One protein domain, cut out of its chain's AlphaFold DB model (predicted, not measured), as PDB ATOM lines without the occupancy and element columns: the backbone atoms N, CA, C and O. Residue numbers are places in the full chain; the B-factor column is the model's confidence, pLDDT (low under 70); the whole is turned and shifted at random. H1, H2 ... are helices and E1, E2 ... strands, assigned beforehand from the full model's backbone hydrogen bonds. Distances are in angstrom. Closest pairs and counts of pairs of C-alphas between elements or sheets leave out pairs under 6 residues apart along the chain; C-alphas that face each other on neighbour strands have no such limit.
ATOM      1  N   VAL A  31     -85.751  42.701  97.414       44.38
ATOM      2  CA  VAL A  31     -85.074  43.876  96.835       44.38
ATOM      3  C   VAL A  31     -85.365  44.019  95.338       44.38
ATOM      4  O   VAL A  31     -85.599  45.133  94.871       44.38
ATOM      5  N   ILE A  32     -85.425  42.912  94.590       50.25
ATOM      6  CA  ILE A  32     -85.766  42.926  93.158       50.25
ATOM      7  C   ILE A  32     -87.214  43.387  92.954       50.25
ATOM      8  O   ILE A  32     -87.468  44.246  92.112       50.25
ATOM      9  N   VAL A  33     -88.158  42.895  93.763       47.59
ATOM     10  CA  VAL A  33     -89.567  43.324  93.701       47.59
ATOM     11  C   VAL A  33     -89.701  44.822  94.000       47.59
ATOM     12  O   VAL A  33     -90.380  45.534  93.261       47.59
ATOM     13  N   LEU A  34     -89.001  45.334  95.018       39.81
ATOM     14  CA  LEU A  34     -88.991  46.765  95.354       39.81
ATOM     15  C   LEU A  34     -88.385  47.638  94.243       39.81
ATOM     16  O   LEU A  34     -88.941  48.691  93.926       39.81
ATOM     17  N   ALA A  35     -87.288  47.200  93.620       49.19
ATOM     18  CA  ALA A  35     -86.662  47.925  92.516       49.19
ATOM     19  C   ALA A  35     -87.567  47.972  91.272       49.19
ATOM     20  O   ALA A  35     -87.684  49.015  90.624       49.19
ATOM     21  N   VAL A  36     -88.270  46.876  90.960       52.75
ATOM     22  CA  VAL A  36     -89.224  46.827  89.839       52.75
ATOM     23  C   VAL A  36     -90.426  47.739  90.103       52.75
ATOM     24  O   VAL A  36     -90.804  48.499  89.209       52.75
ATOM     25  N   ILE A  37     -90.968  47.746  91.328       51.53
ATOM     26  CA  ILE A  37     -92.052  48.661  91.723       51.53
ATOM     27  C   ILE A  37     -91.600  50.121  91.577       51.53
ATOM     28  O   ILE A  37     -92.304  50.921  90.962       51.53
ATOM     29  N   ALA A  38     -90.406  50.472  92.064       47.00
ATOM     30  CA  ALA A  38     -89.883  51.837  91.969       47.00
ATOM     31  C   ALA A  38     -89.689  52.298  90.511       47.00
ATOM     32  O   ALA A  38     -90.011  53.436  90.166       47.00
ATOM     33  N   THR A  39     -89.220  51.408  89.631       50.50
ATOM     34  CA  THR A  39     -88.968  51.738  88.216       50.50
ATOM     35  C   THR A  39     -90.269  51.855  87.407       50.50
ATOM     36  O   THR A  39     -90.370  52.697  86.511       50.50
ATOM     37  N   ALA A  40     -91.291  51.058  87.738       47.12
ATOM     38  CA  ALA A  40     -92.610  51.125  87.105       47.12
ATOM     39  C   ALA A  40     -93.370  52.413  87.472       47.12
ATOM     40  O   ALA A  40     -94.003  53.021  86.608       47.12
ATOM     41  N   VAL A  41     -93.246  52.871  88.723       49.78
ATOM     42  CA  VAL A  41     -93.847  54.129  89.201       49.78
ATOM     43  C   VAL A  41     -93.165  55.359  88.585       49.78
ATOM     44  O   VAL A  41     -93.812  56.380  88.372       49.78
ATOM     45  N   ALA A  42     -91.875  55.266  88.246       44.88
ATOM     46  CA  ALA A  42     -91.123  56.378  87.662       44.88
ATOM     47  C   ALA A  42     -91.377  56.603  86.158       44.88
ATOM     48  O   ALA A  42     -91.086  57.682  85.649       44.88
ATOM     49  N   THR A  43     -91.884  55.604  85.424       48.50
ATOM     50  CA  THR A  43     -91.915  55.627  83.944       48.50
ATOM     51  C   THR A  43     -93.311  55.742  83.333       48.50
ATOM     52  O   THR A  43     -93.432  55.900  82.119       48.50
ATOM     53  N   SER A  44     -94.374  55.723  84.141       41.41
ATOM     54  CA  SER A  44     -95.741  55.950  83.667       41.41
ATOM     55  C   SER A  44     -96.664  56.342  84.824       41.41
ATOM     56  O   SER A  44     -96.454  55.915  85.957       41.41
ATOM     57  N   THR A  45     -97.734  57.088  84.546       43.94
ATOM     58  CA  THR A  45     -98.937  57.125  85.397       43.94
ATOM     59  C   THR A  45    -100.023  56.234  84.786       43.94
ATOM     60  O   THR A  45    -100.883  56.750  84.068       43.94
ATOM     61  N   PRO A  46    -100.029  54.907  85.019       47.31
ATOM     62  CA  PRO A  46    -101.206  54.083  84.810       47.31
ATOM     63  C   PRO A  46    -102.068  54.093  86.076       47.31
ATOM     64  O   PRO A  46    -101.618  54.440  87.170       47.31
ATOM     65  N   SER A  47    -103.312  53.634  85.954       49.69
ATOM     66  CA  SER A  47    -104.095  53.234  87.122       49.69
ATOM     67  C   SER A  47    -103.312  52.189  87.933       49.69
ATOM     68  O   SER A  47    -102.649  51.320  87.365       49.69
ATOM     69  N   ALA A  48    -103.378  52.248  89.267       47.06
ATOM     70  CA  ALA A  48    -102.626  51.350  90.154       47.06
ATOM     71  C   ALA A  48    -102.803  49.855  89.803       47.06
ATOM     72  O   ALA A  48    -101.875  49.066  89.945       47.06
ATOM     73  N   ALA A  49    -103.969  49.483  89.263       46.81
ATOM     74  CA  ALA A  49    -104.250  48.140  88.769       46.81
ATOM     75  C   ALA A  49    -103.346  47.716  87.593       46.81
ATOM     76  O   ALA A  49    -102.870  46.586  87.587       46.81
ATOM     77  N   ALA A  50    -103.068  48.609  86.638       54.09
ATOM     78  CA  ALA A  50    -102.193  48.324  85.499       54.09
ATOM     79  C   ALA A  50    -100.714  48.216  85.913       54.09
ATOM     80  O   ALA A  50     -99.989  47.365  85.408       54.09
ATOM     81  N   VAL A  51    -100.271  49.008  86.898       55.44
ATOM     82  CA  VAL A  51     -98.913  48.877  87.463       55.44
ATOM     83  C   VAL A  51     -98.733  47.513  88.132       55.44
ATOM     84  O   VAL A  51     -97.714  46.851  87.925       55.44
ATOM     85  N   VAL A  52     -99.725  47.069  88.910       59.31
ATOM     86  CA  VAL A  52     -99.684  45.778  89.614       59.31
ATOM     87  C   VAL A  52     -99.697  44.603  88.634       59.31
ATOM     88  O   VAL A  52     -98.917  43.668  88.810       59.31
ATOM     89  N   THR A  53    -100.512  44.647  87.576       61.06
ATOM     90  CA  THR A  53    -100.562  43.566  86.575       61.06
ATOM     91  C   THR A  53     -99.284  43.482  85.743       61.06
ATOM     92  O   THR A  53     -98.750  42.384  85.575       61.06
ATOM     93  N   THR A  54     -98.737  44.612  85.281       65.19
ATOM     94  CA  THR A  54     -97.462  44.634  84.544       65.19
ATOM     95  C   THR A  54     -96.301  44.166  85.426       65.19
ATOM     96  O   THR A  54     -95.495  43.339  85.001       65.19
ATOM     97  N   THR A  55     -96.246  44.615  86.685       68.94
ATOM     98  CA  THR A  55     -95.213  44.188  87.647       68.94
ATOM     99  C   THR A  55     -95.312  42.696  87.960       68.94
ATOM    100  O   THR A  55     -94.292  42.002  88.004       68.94
ATOM    101  N   GLY A  56     -96.534  42.185  88.132       72.44
ATOM    102  CA  GLY A  56     -96.797  40.764  88.341       72.44
ATOM    103  C   GLY A  56     -96.323  39.913  87.164       72.44
ATOM    104  O   GLY A  56     -95.586  38.953  87.375       72.44
ATOM    105  N   SER A  57     -96.649  40.312  85.929       78.00
ATOM    106  CA  SER A  57     -96.238  39.570  84.728       78.00
ATOM    107  C   SER A  57     -94.719  39.557  84.531       78.00
ATOM    108  O   SER A  57     -94.148  38.514  84.214       78.00
ATOM    109  N   ILE A  58     -94.037  40.683  84.773       82.56
ATOM    110  CA  ILE A  58     -92.568  40.752  84.707       82.56
ATOM    111  C   ILE A  58     -91.937  39.845  85.770       82.56
ATOM    112  O   ILE A  58     -91.017  39.087  85.463       82.56
ATOM    113  N   SER A  59     -92.445  39.889  87.004       79.31
ATOM    114  CA  SER A  59     -91.928  39.078  88.115       79.31
ATOM    115  C   SER A  59     -92.113  37.584  87.858       79.31
ATOM    116  O   SER A  59     -91.214  36.784  88.101       79.31
ATOM    117  N   GLU A  60     -93.265  37.203  87.312       81.88
ATOM    118  CA  GLU A  60     -93.589  35.833  86.922       81.88
ATOM    119  C   GLU A  60     -92.655  35.309  85.820       81.88
ATOM    120  O   GLU A  60     -92.108  34.207  85.928       81.88
ATOM    121  N   ARG A  61     -92.422  36.114  84.779       86.56
ATOM    122  CA  ARG A  61     -91.494  35.792  83.685       86.56
ATOM    123  C   ARG A  61     -90.063  35.655  84.186       86.56
ATOM    124  O   ARG A  61     -89.413  34.662  83.867       86.56
ATOM    125  N   LEU A  62     -89.597  36.601  85.004       84.06
ATOM    126  CA  LEU A  62     -88.255  36.577  85.584       84.06
ATOM    127  C   LEU A  62     -88.059  35.361  86.495       84.06
ATOM    128  O   LEU A  62     -87.044  34.677  86.390       84.06
ATOM    129  N   SER A  63     -89.043  35.050  87.341       80.62
ATOM    130  CA  SER A  63     -89.034  33.848  88.182       80.62
ATOM    131  C   SER A  63     -88.977  32.574  87.333       80.62
ATOM    132  O   SER A  63     -88.203  31.668  87.630       80.62
ATOM    133  N   THR A  64     -89.717  32.538  86.218       84.81
ATOM    134  CA  THR A  64     -89.726  31.397  85.291       84.81
ATOM    135  C   THR A  64     -88.353  31.159  84.659       84.81
ATOM    136  O   THR A  64     -87.855  30.036  84.698       84.81
ATOM    137  N   ILE A  65     -87.712  32.193  84.098       86.81
ATOM    138  CA  ILE A  65     -86.376  32.035  83.499       86.81
ATOM    139  C   ILE A  65     -85.285  31.817  84.553       86.81
ATOM    140  O   ILE A  65     -84.346  31.072  84.296       86.81
ATOM    141  N   SER A  66     -85.443  32.373  85.759       83.19
ATOM    142  CA  SER A  66     -84.534  32.114  86.884       83.19
ATOM    143  C   SER A  66     -84.607  30.652  87.322       83.19
ATOM    144  O   SER A  66     -83.581  30.004  87.488       83.19
ATOM    145  N   ALA A  67     -85.817  30.094  87.439       79.50
ATOM    146  CA  ALA A  67     -86.015  28.678  87.733       79.50
ATOM    147  C   ALA A  67     -85.460  27.771  86.623       79.50
ATOM    148  O   ALA A  67     -84.951  26.689  86.915       79.50
ATOM    149  N   LEU A  68     -85.527  28.218  85.364       83.31
ATOM    150  CA  LEU A  68     -84.958  27.505  84.223       83.31
ATOM    151  C   LEU A  68     -83.425  27.423  84.307       83.31
ATOM    152  O   LEU A  68     -82.880  26.327  84.197       83.31
ATOM    153  N   VAL A  69     -82.731  28.544  84.547       82.88
ATOM    154  CA  VAL A  69     -81.261  28.546  84.709       82.88
ATOM    155  C   VAL A  69     -80.811  27.890  86.017       82.88
ATOM    156  O   VAL A  69     -79.703  27.365  86.077       82.88
ATOM    157  N   ASP A  70     -81.675  27.818  87.036       72.44
ATOM    158  CA  ASP A  70     -81.449  27.094  88.298       72.44
ATOM    159  C   ASP A  70     -81.705  25.573  88.207       72.44
ATOM    160  O   ASP A  70     -81.361  24.843  89.143       72.44
ATOM    161  N   ASP A  71     -82.268  25.052  87.108       67.75
ATOM    162  CA  ASP A  71     -82.638  23.634  86.995       67.75
ATOM    163  C   ASP A  71     -81.410  22.702  86.948       67.75
ATOM    164  O   ASP A  71     -80.703  22.578  85.941       67.75
ATOM    165  N   LYS A  72     -81.124  22.044  88.074       54.16
ATOM    166  CA  LYS A  72     -79.976  21.137  88.253       54.16
ATOM    167  C   LYS A  72     -80.193  19.736  87.690       54.16
ATOM    168  O   LYS A  72     -79.266  18.936  87.711       54.16
ATOM    169  N   ARG A  73     -81.400  19.408  87.223       52.75
ATOM    170  CA  ARG A  73     -81.771  18.033  86.851       52.75
ATOM    171  C   ARG A  73     -81.453  17.682  85.399       52.75
ATOM    172  O   ARG A  73     -81.807  16.592  84.966       52.75
ATOM    173  N   ALA A  74     -80.808  18.588  84.657       54.16
ATOM    174  CA  ALA A  74     -80.511  18.443  83.228       54.16
ATOM    175  C   ALA A  74     -81.753  18.124  82.366       54.16
ATOM    176  O   ALA A  74     -81.642  17.634  81.248       54.16
ATOM    177  N   THR A  75     -82.952  18.438  82.865       57.25
ATOM    178  CA  THR A  75     -84.232  18.251  82.165       57.25
ATOM    179  C   THR A  75     -84.467  19.279  81.058       57.25
ATOM    180  O   THR A  75     -85.437  19.187  80.307       57.25
ATOM    181  N   VAL A  76     -83.578  20.266  80.952       64.25
ATOM    182  CA  VAL A  76     -83.597  21.321  79.943       64.25
ATOM    183  C   VAL A  76     -82.534  21.008  78.898       64.25
ATOM    184  O   VAL A  76     -81.355  20.898  79.225       64.25
ATOM    185  N   THR A  77     -82.948  20.891  77.638       78.31
ATOM    186  CA  THR A  77     -82.024  20.910  76.502       78.31
ATOM    187  C   THR A  77     -81.550  22.343  76.291       78.31
ATOM    188  O   THR A  77     -82.370  23.234  76.067       78.31
ATOM    189  N   TRP A  78     -80.240  22.552  76.392       83.31
ATOM    190  CA  TRP A  78     -79.591  23.843  76.186       83.31
ATOM    191  C   TRP A  78     -78.979  23.905  74.788       83.31
ATOM    192  O   TRP A  78     -78.425  22.909  74.323       83.31
ATOM    193  N   GLY A  79     -79.108  25.055  74.124       85.94
ATOM    194  CA  GLY A  79     -78.440  25.331  72.850       85.94
ATOM    195  C   GLY A  79     -77.070  25.979  73.040       85.94
ATOM    196  O   GLY A  79     -76.563  26.094  74.160       85.94
ATOM    197  N   THR A  80     -76.487  26.450  71.946       88.19
ATOM    198  CA  THR A  80     -75.260  27.262  71.951       88.19
ATOM    199  C   THR A  80     -75.608  28.739  71.743       88.19
ATOM    200  O   THR A  80     -76.747  29.050  71.393       88.19
ATOM    201  N   PRO A  81     -74.672  29.682  71.953       86.31
ATOM    202  CA  PRO A  81     -74.925  31.088  71.639       86.31
ATOM    203  C   PRO A  81     -75.315  31.317  70.166       86.31
ATOM    204  O   PRO A  81     -76.179  32.143  69.879       86.31
ATOM    205  N   ASP A  82     -74.718  30.559  69.242       84.94
ATOM    206  CA  ASP A  82     -74.999  30.669  67.803       84.94
ATOM    207  C   ASP A  82     -76.304  29.967  67.389       84.94
ATOM    208  O   ASP A  82     -76.923  30.357  66.399       84.94
ATOM    209  N   ASP A  83     -76.744  28.964  68.156       87.12
ATOM    210  CA  ASP A  83     -78.012  28.252  67.958       87.12
ATOM    211  C   ASP A  83     -78.732  28.014  69.304       87.12
ATOM    212  O   ASP A  83     -78.646  26.925  69.893       87.12
ATOM    213  N   PRO A  84     -79.407  29.044  69.858       89.25
ATOM    214  CA  PRO A  84     -80.090  28.931  71.141       89.25
ATOM    215  C   PRO A  84     -81.278  27.972  71.075       89.25
ATOM    216  O   PRO A  84     -82.099  28.015  70.157       89.25
ATOM    217  N   ALA A  85     -81.461  27.165  72.119       88.31
ATOM    218  CA  ALA A  85     -82.621  26.291  72.212       88.31
ATOM    219  C   ALA A  85     -83.876  27.124  72.497       88.31
ATOM    220  O   ALA A  85     -84.012  27.734  73.561       88.31
ATOM    221  N   ILE A  86     -84.823  27.125  71.557       88.75
ATOM    222  CA  ILE A  86     -86.090  27.840  71.712       88.75
ATOM    223  C   ILE A  86     -87.124  26.925  72.359       88.75
ATOM    224  O   ILE A  86     -87.500  25.886  71.814       88.75
ATOM    225  N   ARG A  87     -87.628  27.335  73.521       84.31
ATOM    226  CA  ARG A  87     -88.603  26.582  74.308       84.31
ATOM    227  C   ARG A  87     -89.889  27.361  74.476       84.31
ATOM    228  O   ARG A  87     -89.883  28.564  74.703       84.31
ATOM    229  N   THR A  88     -91.000  26.646  74.428       88.06
ATOM    230  CA  THR A  88     -92.315  27.191  74.753       88.06
ATOM    231  C   THR A  88     -92.648  26.799  76.187       88.06
ATOM    232  O   THR A  88     -92.741  25.610  76.487       88.06
ATOM    233  N   LEU A  89     -92.798  27.783  77.073       83.69
ATOM    234  CA  LEU A  89     -93.138  27.586  78.480       83.69
ATOM    235  C   LEU A  89     -94.518  28.168  78.780       83.69
ATOM    236  O   LEU A  89     -94.885  29.224  78.264       83.69
ATOM    237  N   THR A  90     -95.259  27.492  79.652       84.00
ATOM    238  CA  THR A  90     -96.497  28.018  80.229       84.00
ATOM    239  C   THR A  90     -96.156  28.692  81.551       84.00
ATOM    240  O   THR A  90     -95.672  28.039  82.473       84.00
ATOM    241  N   LEU A  91     -96.382  30.000  81.630       83.44
ATOM    242  CA  LEU A  91     -96.218  30.773  82.855       83.44
ATOM    243  C   LEU A  91     -97.347  30.418  83.856       83.44
ATOM    244  O   LEU A  91     -98.416  29.987  83.418       83.44
ATOM    245  N   PRO A  92     -97.158  30.586  85.181       76.44
ATOM    246  CA  PRO A  92     -98.187  30.361  86.212       76.44
ATOM    247  C   PRO A  92     -99.592  30.937  85.934       76.44
ATOM    248  O   PRO A  92    -100.596  30.341  86.312       76.44
ATOM    249  N   SER A  93     -99.676  32.067  85.239       78.38
ATOM    250  CA  SER A  93    -100.889  32.746  84.768       78.38
ATOM    251  C   SER A  93    -101.602  32.012  83.626       78.38
ATOM    252  O   SER A  93    -102.658  32.451  83.176       78.38
ATOM    253  N   GLY A  94    -101.019  30.930  83.106       75.94
ATOM    254  CA  GLY A  94    -101.472  30.207  81.917       75.94
ATOM    255  C   GLY A  94    -101.006  30.830  80.598       75.94
ATOM    256  O   GLY A  94    -101.268  30.278  79.530       75.94
ATOM    257  N   THR A  95    -100.301  31.967  80.638       81.81
ATOM    258  CA  THR A  95     -99.769  32.606  79.428       81.81
ATOM    259  C   THR A  95     -98.618  31.785  78.857       81.81
ATOM    260  O   THR A  95     -97.690  31.421  79.572       81.81
ATOM    261  N   ILE A  96     -98.643  31.538  77.549       83.81
ATOM    262  CA  ILE A  96     -97.558  30.850  76.847       83.81
ATOM    263  C   ILE A  96     -96.504  31.870  76.408       83.81
ATOM    264  O   ILE A  96     -96.832  32.879  75.780       83.81
ATOM    265  N   ALA A  97     -95.236  31.594  76.703       84.12
ATOM    266  CA  ALA A  97     -94.102  32.416  76.305       84.12
ATOM    267  C   ALA A  97     -93.007  31.572  75.644       84.12
ATOM    268  O   ALA A  97     -92.777  30.421  76.017       84.12
ATOM    269  N   LYS A  98     -92.319  32.161  74.662       87.75
ATOM    270  CA  LYS A  98     -91.105  31.579  74.085       87.75
ATOM    271  C   LYS A  98     -89.887  32.073  74.853       87.75
ATOM    272  O   LYS A  98     -89.791  33.266  75.134       87.75
ATOM    273  N   VAL A  99     -88.987  31.152  75.162       88.31
ATOM    274  CA  VAL A  99     -87.736  31.386  75.878       88.31
ATOM    275  C   VAL A  99     -86.591  30.859  75.027       88.31
ATOM    276  O   VAL A  99     -86.650  29.710  74.594       88.31
ATOM    277  N   ALA A 100     -85.568  31.671  74.787       90.44
ATOM    278  CA  ALA A 100     -84.291  31.175  74.283       90.44
ATOM    279  C   ALA A 100     -83.407  30.778  75.457       90.44
ATOM    280  O   ALA A 100     -83.348  31.505  76.444       90.44
ATOM    281  N   ALA A 101     -82.744  29.634  75.346       89.69
ATOM    282  CA  ALA A 101     -81.860  29.106  76.369       89.69
ATOM    283  C   ALA A 101     -80.577  28.575  75.725       89.69
ATOM    284  O   ALA A 101     -80.624  27.755  74.804       89.69
ATOM    285  N   TRP A 102     -79.428  29.014  76.219       89.31
ATOM    286  CA  TRP A 102     -78.133  28.547  75.738       89.31
ATOM    287  C   TRP A 102     -77.126  28.429  76.872       89.31
ATOM    288  O   TRP A 102     -77.351  28.880  77.997       89.31
ATOM    289  N   THR A 103     -76.019  27.769  76.565       87.75
ATOM    290  CA  THR A 103     -74.898  27.616  77.485       87.75
ATOM    291  C   THR A 103     -73.613  28.118  76.868       87.75
ATOM    292  O   THR A 103     -73.300  27.780  75.725       87.75
ATOM    293  N   THR A 104     -72.839  28.839  77.668       86.31
ATOM    294  CA  THR A 104     -71.487  29.280  77.337       86.31
ATOM    295  C   THR A 104     -70.498  28.494  78.193       86.31
ATOM    296  O   THR A 104     -70.505  28.606  79.420       86.31
ATOM    297  N   ALA A 105     -69.667  27.663  77.563       79.12
ATOM    298  CA  ALA A 105     -68.617  26.923  78.258       79.12
ATOM    299  C   ALA A 105     -67.412  27.833  78.544       79.12
ATOM    300  O   ALA A 105     -67.004  28.614  77.688       79.12
ATOM    301  N   GLY A 106     -66.826  27.704  79.733       71.00
ATOM    302  CA  GLY A 106     -65.585  28.368  80.124       71.00
ATOM    303  C   GLY A 106     -64.682  27.446  80.945       71.00
ATOM    304  O   GLY A 106     -65.089  26.366  81.377       71.00
ATOM    305  N   ASP A 107     -63.451  27.888  81.199       59.72
ATOM    306  CA  ASP A 107     -62.385  27.053  81.783       59.72
ATOM    307  C   ASP A 107     -62.710  26.466  83.174       59.72
ATOM    308  O   ASP A 107     -62.118  25.470  83.587       59.72
ATOM    309  N   GLY A 108     -63.661  27.053  83.907       62.03
ATOM    310  CA  GLY A 108     -64.049  26.626  85.258       62.03
ATOM    311  C   GLY A 108     -65.493  26.150  85.406       62.03
ATOM    312  O   GLY A 108     -65.904  25.808  86.516       62.03
ATOM    313  N   GLY A 109     -66.289  26.155  84.337       70.38
ATOM    314  CA  GLY A 109     -67.724  25.908  84.432       70.38
ATOM    315  C   GLY A 109     -68.491  26.286  83.175       70.38
ATOM    316  O   GLY A 109     -67.913  26.672  82.165       70.38
ATOM    317  N   SER A 110     -69.811  26.188  83.246       82.06
ATOM    318  CA  SER A 110     -70.709  26.652  82.190       82.06
ATOM    319  C   SER A 110     -71.633  27.730  82.735       82.06
ATOM    320  O   SER A 110     -72.207  27.576  83.817       82.06
ATOM    321  N   THR A 111     -71.794  28.812  81.983       85.00
ATOM    322  CA  THR A 111     -72.836  29.807  82.233       85.00
ATOM    323  C   THR A 111     -74.085  29.391  81.474       85.00
ATOM    324  O   THR A 111     -74.027  29.099  80.283       85.00
ATOM    325  N   TYR A 112     -75.201  29.317  82.185       85.88
ATOM    326  CA  TYR A 112     -76.516  28.993  81.648       85.88
ATOM    327  C   TYR A 112     -77.303  30.286  81.515       85.88
ATOM    328  O   TYR A 112     -77.478  30.985  82.510       85.88
ATOM    329  N   GLU A 113     -77.772  30.594  80.314       89.75
ATOM    330  CA  GLU A 113     -78.371  31.884  79.974       89.75
ATOM    331  C   GLU A 113     -79.759  31.671  79.370       89.75
ATOM    332  O   GLU A 113     -79.975  30.754  78.572       89.75
ATOM    333  N   ALA A 114     -80.722  32.504  79.765       89.75
ATOM    334  CA  ALA A 114     -82.085  32.441  79.260       89.75
ATOM    335  C   ALA A 114     -82.682  33.829  79.010       89.75
ATOM    336  O   ALA A 114     -82.560  34.736  79.837       89.75
ATOM    337  N   LEU A 115     -83.405  33.961  77.895       91.31
ATOM    338  CA  LEU A 115     -84.120  35.174  77.500       91.31
ATOM    339  C   LEU A 115     -85.602  34.921  77.287       91.31
ATOM    340  O   LEU A 115     -85.996  33.961  76.630       91.31
ATOM    341  N   ILE A 116     -86.424  35.843  77.777       90.00
ATOM    342  CA  ILE A 116     -87.874  35.860  77.563       90.00
ATOM    343  C   ILE A 116     -88.332  37.290  77.245       90.00
ATOM    344  O   ILE A 116     -87.789  38.238  77.814       90.00
ATOM    345  N   PRO A 117     -89.343  37.488  76.382       88.56
ATOM    346  CA  PRO A 117     -89.959  38.799  76.198       88.56
ATOM    347  C   PRO A 117     -90.503  39.353  77.515       88.56
ATOM    348  O   PRO A 117     -91.124  38.618  78.293       88.56
ATOM    349  N   ARG A 118     -90.274  40.646  77.752       83.56
ATOM    350  CA  ARG A 118     -90.667  41.356  78.970       83.56
ATOM    351  C   ARG A 118     -92.178  41.497  79.079       83.56
ATOM    352  O   ARG A 118     -92.716  41.282  80.163       83.56
ATOM    353  N   ASP A 119     -92.845  41.785  77.966       78.75
ATOM    354  CA  ASP A 119     -94.303  41.841  77.865       78.75
ATOM    355  C   ASP A 119     -94.837  40.843  76.815       78.75
ATOM    356  O   ASP A 119     -94.113  40.316  75.972       78.75
ATOM    357  N   ARG A 120     -96.142  40.566  76.855       69.12
ATOM    358  CA  ARG A 120     -96.892  39.806  75.848       69.12
ATOM    359  C   ARG A 120     -96.930  40.515  74.492       69.12
ATOM    360  O   ARG A 120     -97.055  39.838  73.476       69.12
ATOM    361  N   ALA A 121     -96.868  41.846  74.488       64.62
ATOM    362  CA  ALA A 121     -96.859  42.656  73.271       64.62
ATOM    363  C   ALA A 121     -95.489  42.673  72.568       64.62
ATOM    364  O   ALA A 121     -95.422  42.949  71.370       64.62
ATOM    365  N   ASP A 122     -94.408  42.362  73.287       63.03
ATOM    366  CA  ASP A 122     -93.077  42.288  72.698       63.03
ATOM    367  C   ASP A 122     -92.981  41.067  71.776       63.03
ATOM    368  O   ASP A 122     -93.349  39.946  72.144       63.03
ATOM    369  N   SER A 123     -92.492  41.276  70.548       59.62
ATOM    370  CA  SER A 123     -92.384  40.186  69.579       59.62
ATOM    371  C   SER A 123     -91.494  39.082  70.134       59.62
ATOM    372  O   SER A 123     -90.323  39.316  70.446       59.62
ATOM    373  N   THR A 124     -92.033  37.861  70.169       61.72
ATOM    374  CA  THR A 124     -91.293  36.657  70.565       61.72
ATOM    375  C   THR A 124     -90.018  36.443  69.759       61.72
ATOM    376  O   THR A 124     -89.118  35.816  70.291       61.72
ATOM    377  N   SER A 125     -89.898  36.985  68.540       68.31
ATOM    378  CA  SER A 125     -88.669  36.912  67.735       68.31
ATOM    379  C   SER A 125     -87.522  37.780  68.261       68.31
ATOM    380  O   SER A 125     -86.369  37.526  67.930       68.31
ATOM    381  N   THR A 126     -87.819  38.790  69.082       74.69
ATOM    382  CA  THR A 126     -86.825  39.751  69.583       74.69
ATOM    383  C   THR A 126     -85.920  39.126  70.637       74.69
ATOM    384  O   THR A 126     -84.751  39.457  70.700       74.69
ATOM    385  N   CYS A 127     -86.410  38.190  71.448       84.81
ATOM    386  CA  CYS A 127     -85.647  37.645  72.578       84.81
ATOM    387  C   CYS A 127     -85.118  36.231  72.308       84.81
ATOM    388  O   CYS A 127     -85.058  35.419  73.227       84.81
ATOM    389  N   LEU A 128     -84.801  35.915  71.043       81.62
ATOM    390  CA  LEU A 128     -84.375  34.569  70.637       81.62
ATOM    391  C   LEU A 128     -82.864  34.400  70.451       81.62
ATOM    392  O   LEU A 128     -82.426  33.282  70.209       81.62
ATOM    393  N   THR A 129     -82.078  35.475  70.540       82.69
ATOM    394  CA  THR A 129     -80.628  35.434  70.300       82.69
ATOM    395  C   THR A 129     -79.851  36.141  71.414       82.69
ATOM    396  O   THR A 129     -80.373  37.102  71.992       82.69
ATOM    397  N   PRO A 130     -78.595  35.739  71.693       83.44
ATOM    398  CA  PRO A 130     -77.777  36.365  72.737       83.44
ATOM    399  C   PRO A 130     -77.516  37.854  72.498       83.44
ATOM    400  O   PRO A 130     -77.441  38.633  73.444       83.44
ATOM    401  N   ALA A 131     -77.453  38.282  71.231       82.25
ATOM    402  CA  ALA A 131     -77.272  39.688  70.861       82.25
ATOM    403  C   ALA A 131     -78.354  40.614  71.453       82.25
ATOM    404  O   ALA A 131     -78.110  41.801  71.664       82.25
ATOM    405  N   ASN A 132     -79.531  40.066  71.758       83.62
ATOM    406  CA  ASN A 132     -80.660  40.815  72.298       83.62
ATOM    407  C   ASN A 132     -80.764  40.718  73.829       83.62
ATOM    408  O   ASN A 132     -81.733  41.218  74.399       83.62
ATOM    409  N   ALA A 133     -79.770  40.140  74.515       79.44
ATOM    410  CA  ALA A 133     -79.762  40.042  75.976       79.44
ATOM    411  C   ALA A 133     -79.766  41.410  76.680       79.44
ATOM    412  O   ALA A 133     -80.292  41.538  77.785       79.44
ATOM    413  N   ALA A 134     -79.237  42.444  76.019       78.19
ATOM    414  CA  ALA A 134     -79.248  43.824  76.502       78.19
ATOM    415  C   ALA A 134     -80.475  44.642  76.037       78.19
ATOM    416  O   ALA A 134     -80.610  45.809  76.417       78.19
ATOM    417  N   ASP A 135     -81.369  44.083  75.209       82.62
ATOM    418  CA  ASP A 135     -82.573  44.794  74.766       82.62
ATOM    419  C   ASP A 135     -83.554  44.938  75.940       82.62
ATOM    420  O   ASP A 135     -83.960  43.965  76.571       82.62
ATOM    421  N   ARG A 136     -84.002  46.170  76.203       82.75
ATOM    422  CA  ARG A 136     -84.972  46.515  77.260       82.75
ATOM    423  C   ARG A 136     -86.326  45.796  77.159       82.75
ATOM    424  O   ARG A 136     -87.112  45.864  78.110       82.75
ATOM    425  N   ARG A 137     -86.625  45.196  76.002       84.94
ATOM    426  CA  ARG A 137     -87.816  44.375  75.719       84.94
ATOM    427  C   ARG A 137     -87.643  42.913  76.127       84.94
ATOM    428  O   ARG A 137     -88.602  42.150  76.067       84.94
ATOM    429  N   CYS A 138     -86.448  42.517  76.549       87.50
ATOM    430  CA  CYS A 138     -86.146  41.173  77.008       87.50
ATOM    431  C   CYS A 138     -85.815  41.185  78.503       87.50
ATOM    432  O   CYS A 138     -85.275  42.145  79.048       87.50
ATOM    433  N   LEU A 139     -86.181  40.103  79.179       88.94
ATOM    434  CA  LEU A 139     -85.681  39.776  80.504       88.94
ATOM    435  C   LEU A 139     -84.609  38.709  80.336       88.94
ATOM    436  O   LEU A 139     -84.817  37.741  79.603       88.94
ATOM    437  N   HIS A 140     -83.492  38.906  81.027       89.81
ATOM    438  CA  HIS A 140     -82.326  38.040  80.988       89.81
ATOM    439  C   HIS A 140     -82.071  37.443  82.367       89.81
ATOM    440  O   HIS A 140     -82.147  38.147  83.378       89.81
ATOM    441  N   ALA A 141     -81.784  36.147  82.400       87.50
ATOM    442  CA  ALA A 141     -81.297  35.452  83.576       87.50
ATOM    443  C   ALA A 141     -80.068  34.639  83.188       87.50
ATOM    444  O   ALA A 141     -80.066  33.966  82.159       87.50
ATOM    445  N   GLU A 142     -79.061  34.679  84.049       87.88
ATOM    446  CA  GLU A 142     -77.836  33.912  83.900       87.88
ATOM    447  C   GLU A 142     -77.491  33.213  85.215       87.88
ATOM    448  O   GLU A 142     -77.744  33.730  86.307       87.88
ATOM    449  N   LEU A 143     -76.906  32.024  85.112       81.81
ATOM    450  CA  LEU A 143     -76.327  31.319  86.243       81.81
ATOM    451  C   LEU A 143     -75.026  30.651  85.819       81.81
ATOM    452  O   LEU A 143     -75.022  29.705  85.031       81.81
ATOM    453  N   PHE A 144     -73.923  31.081  86.421       80.75
ATOM    454  CA  PHE A 144     -72.680  30.334  86.342       80.75
ATOM    455  C   PHE A 144     -72.762  29.084  87.219       80.75
ATOM    456  O   PHE A 144     -72.983  29.161  88.432       80.75
ATOM    457  N   ARG A 145     -72.536  27.922  86.612       69.31
ATOM    458  CA  ARG A 145     -72.276  26.683  87.335       69.31
ATOM    459  C   ARG A 145     -70.822  26.325  87.138       69.31
ATOM    460  O   ARG A 145     -70.414  25.954  86.039       69.31
ATOM    461  N   ALA A 146     -70.067  26.402  88.226       61.59
ATOM    462  CA  ALA A 146     -68.762  25.776  88.271       61.59
ATOM    463  C   ALA A 146     -68.914  24.298  87.899       61.59
ATOM    464  O   ALA A 146     -69.905  23.660  88.274       61.59
ATOM    465  N   ASN A 147     -67.937  23.760  87.178       61.72
ATOM    466  CA  ASN A 147     -67.822  22.317  87.042       61.72
ATOM    467  C   ASN A 147     -67.802  21.735  88.468       61.72
ATOM    468  O   ASN A 147     -67.082  22.234  89.335       61.72
TER     469      ASN A 147
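What this domain is: This is residues 31 to 147 of the 270 residues of an uncharacterized protein of Leifsonia shinshuensis (UniProt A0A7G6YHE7). A twisted sheet of four antiparallel strands curls round the later part of one long helix, H2, at residues 58 to 69. The earlier part of H2 runs on past the sheet, and H1 folds back on it as the other arm of a helical hairpin whose turn, residues 42 to 50, stands free at one end of the elongated domain. The printed part has 117 residues with two named helices followed by four named strands, H1 H2 E1 E2 E3 E4, and the sheet's order is E1 E2 E3 E4, a meander, in which each strand is the antiparallel neighbour of the one before. The class is mixed, helices and strands. The whole is compact, with a radius of gyration of the C-alphas of 14.9 A and spans of 48 by 27 by 25 A.

Where its parts are: H1, residues 31 to 43, begins with C-alpha 31 at (-85.074, 43.876, 96.835) and measures 18.7 A from first to last C-alpha. H2, residues 48 to 69, measures 31.7 A, from C-alpha 48 at (-102.626, 51.350, 90.154) to C-alpha 69 at (-81.261, 28.546, 84.709). After residues 70 to 84, which hold no named element, comes E1, residues 85 to 90, 16.1 A long. E2, residues 96 to 106, is the longest strand and measures 32.2 A. E3, residues 109 to 117, measures 27.0 A. Residues 118 to 137 again hold no named element. E4, residues 138 to 146, measures 25.8 A and ends with C-alpha 146 at (-68.762, 25.776, 88.271).

How they stand to each other: The edge strands of the sheet are E1 and E4, and E1 and E4 are apart. E1 and E2 form a hairpin; N 87 and O 99 are within hydrogen-bond range at 2.8 A, and the angle between the strands' directions is 141 degrees. E2 and E3 form a hairpin at 157 degrees, with N 104 and O 111 within range at 2.9 A. E3 and E4 form a hairpin at 166 degrees, with N 114 and O 141 within range at 2.9 A. H2 is on one face of this sheet, an arrangement of two layers, one of helix and one of strands, and the sheet curls round its residues 58 to 69. The closest C-alphas of H2 and E4 are those of Ser 66 and Ala 141, 5.7 A apart. The closest C-alphas of H2 and E3 are those of Val 69 and Tyr 112, also 5.7 A apart. The closest C-alphas of H2 and E2 are those of Ile 65 and Val 99, at 7.8 A, while H2 and E1 are near each other. H1 and H2 form a helical hairpin and touch, H2 with residues 51 to 59 alone; the closest C-alphas are those of Ala 40 and Val 51, 6.7 A apart. The two helices run opposite ways at a steep tilt of 43 degrees. H1 is not on the sheet and is apart from each of its four strands. In H1 and H2 every O i to N i+4 pair is within hydrogen-bond range.

The domain as a whole: The two C-alphas farthest apart are those of Ser 47 and Asp 107, at 49.5 A. Without the free stretch of residues 42 to 50, of which 48 to 50 belong to H2, the body spans 42 by 29 by 25 A. The printed part has no cut. The links from H2 to E1 and from E3 to E4 are long, with 15 and 20 residues; the other three are tight. The mean pLDDT of the printed part is 73.4, and residues 31 to 55, 71 to 76, 107 to 108, 120 to 125 and 145 to 147 are under 70; H1 has a mean of 48.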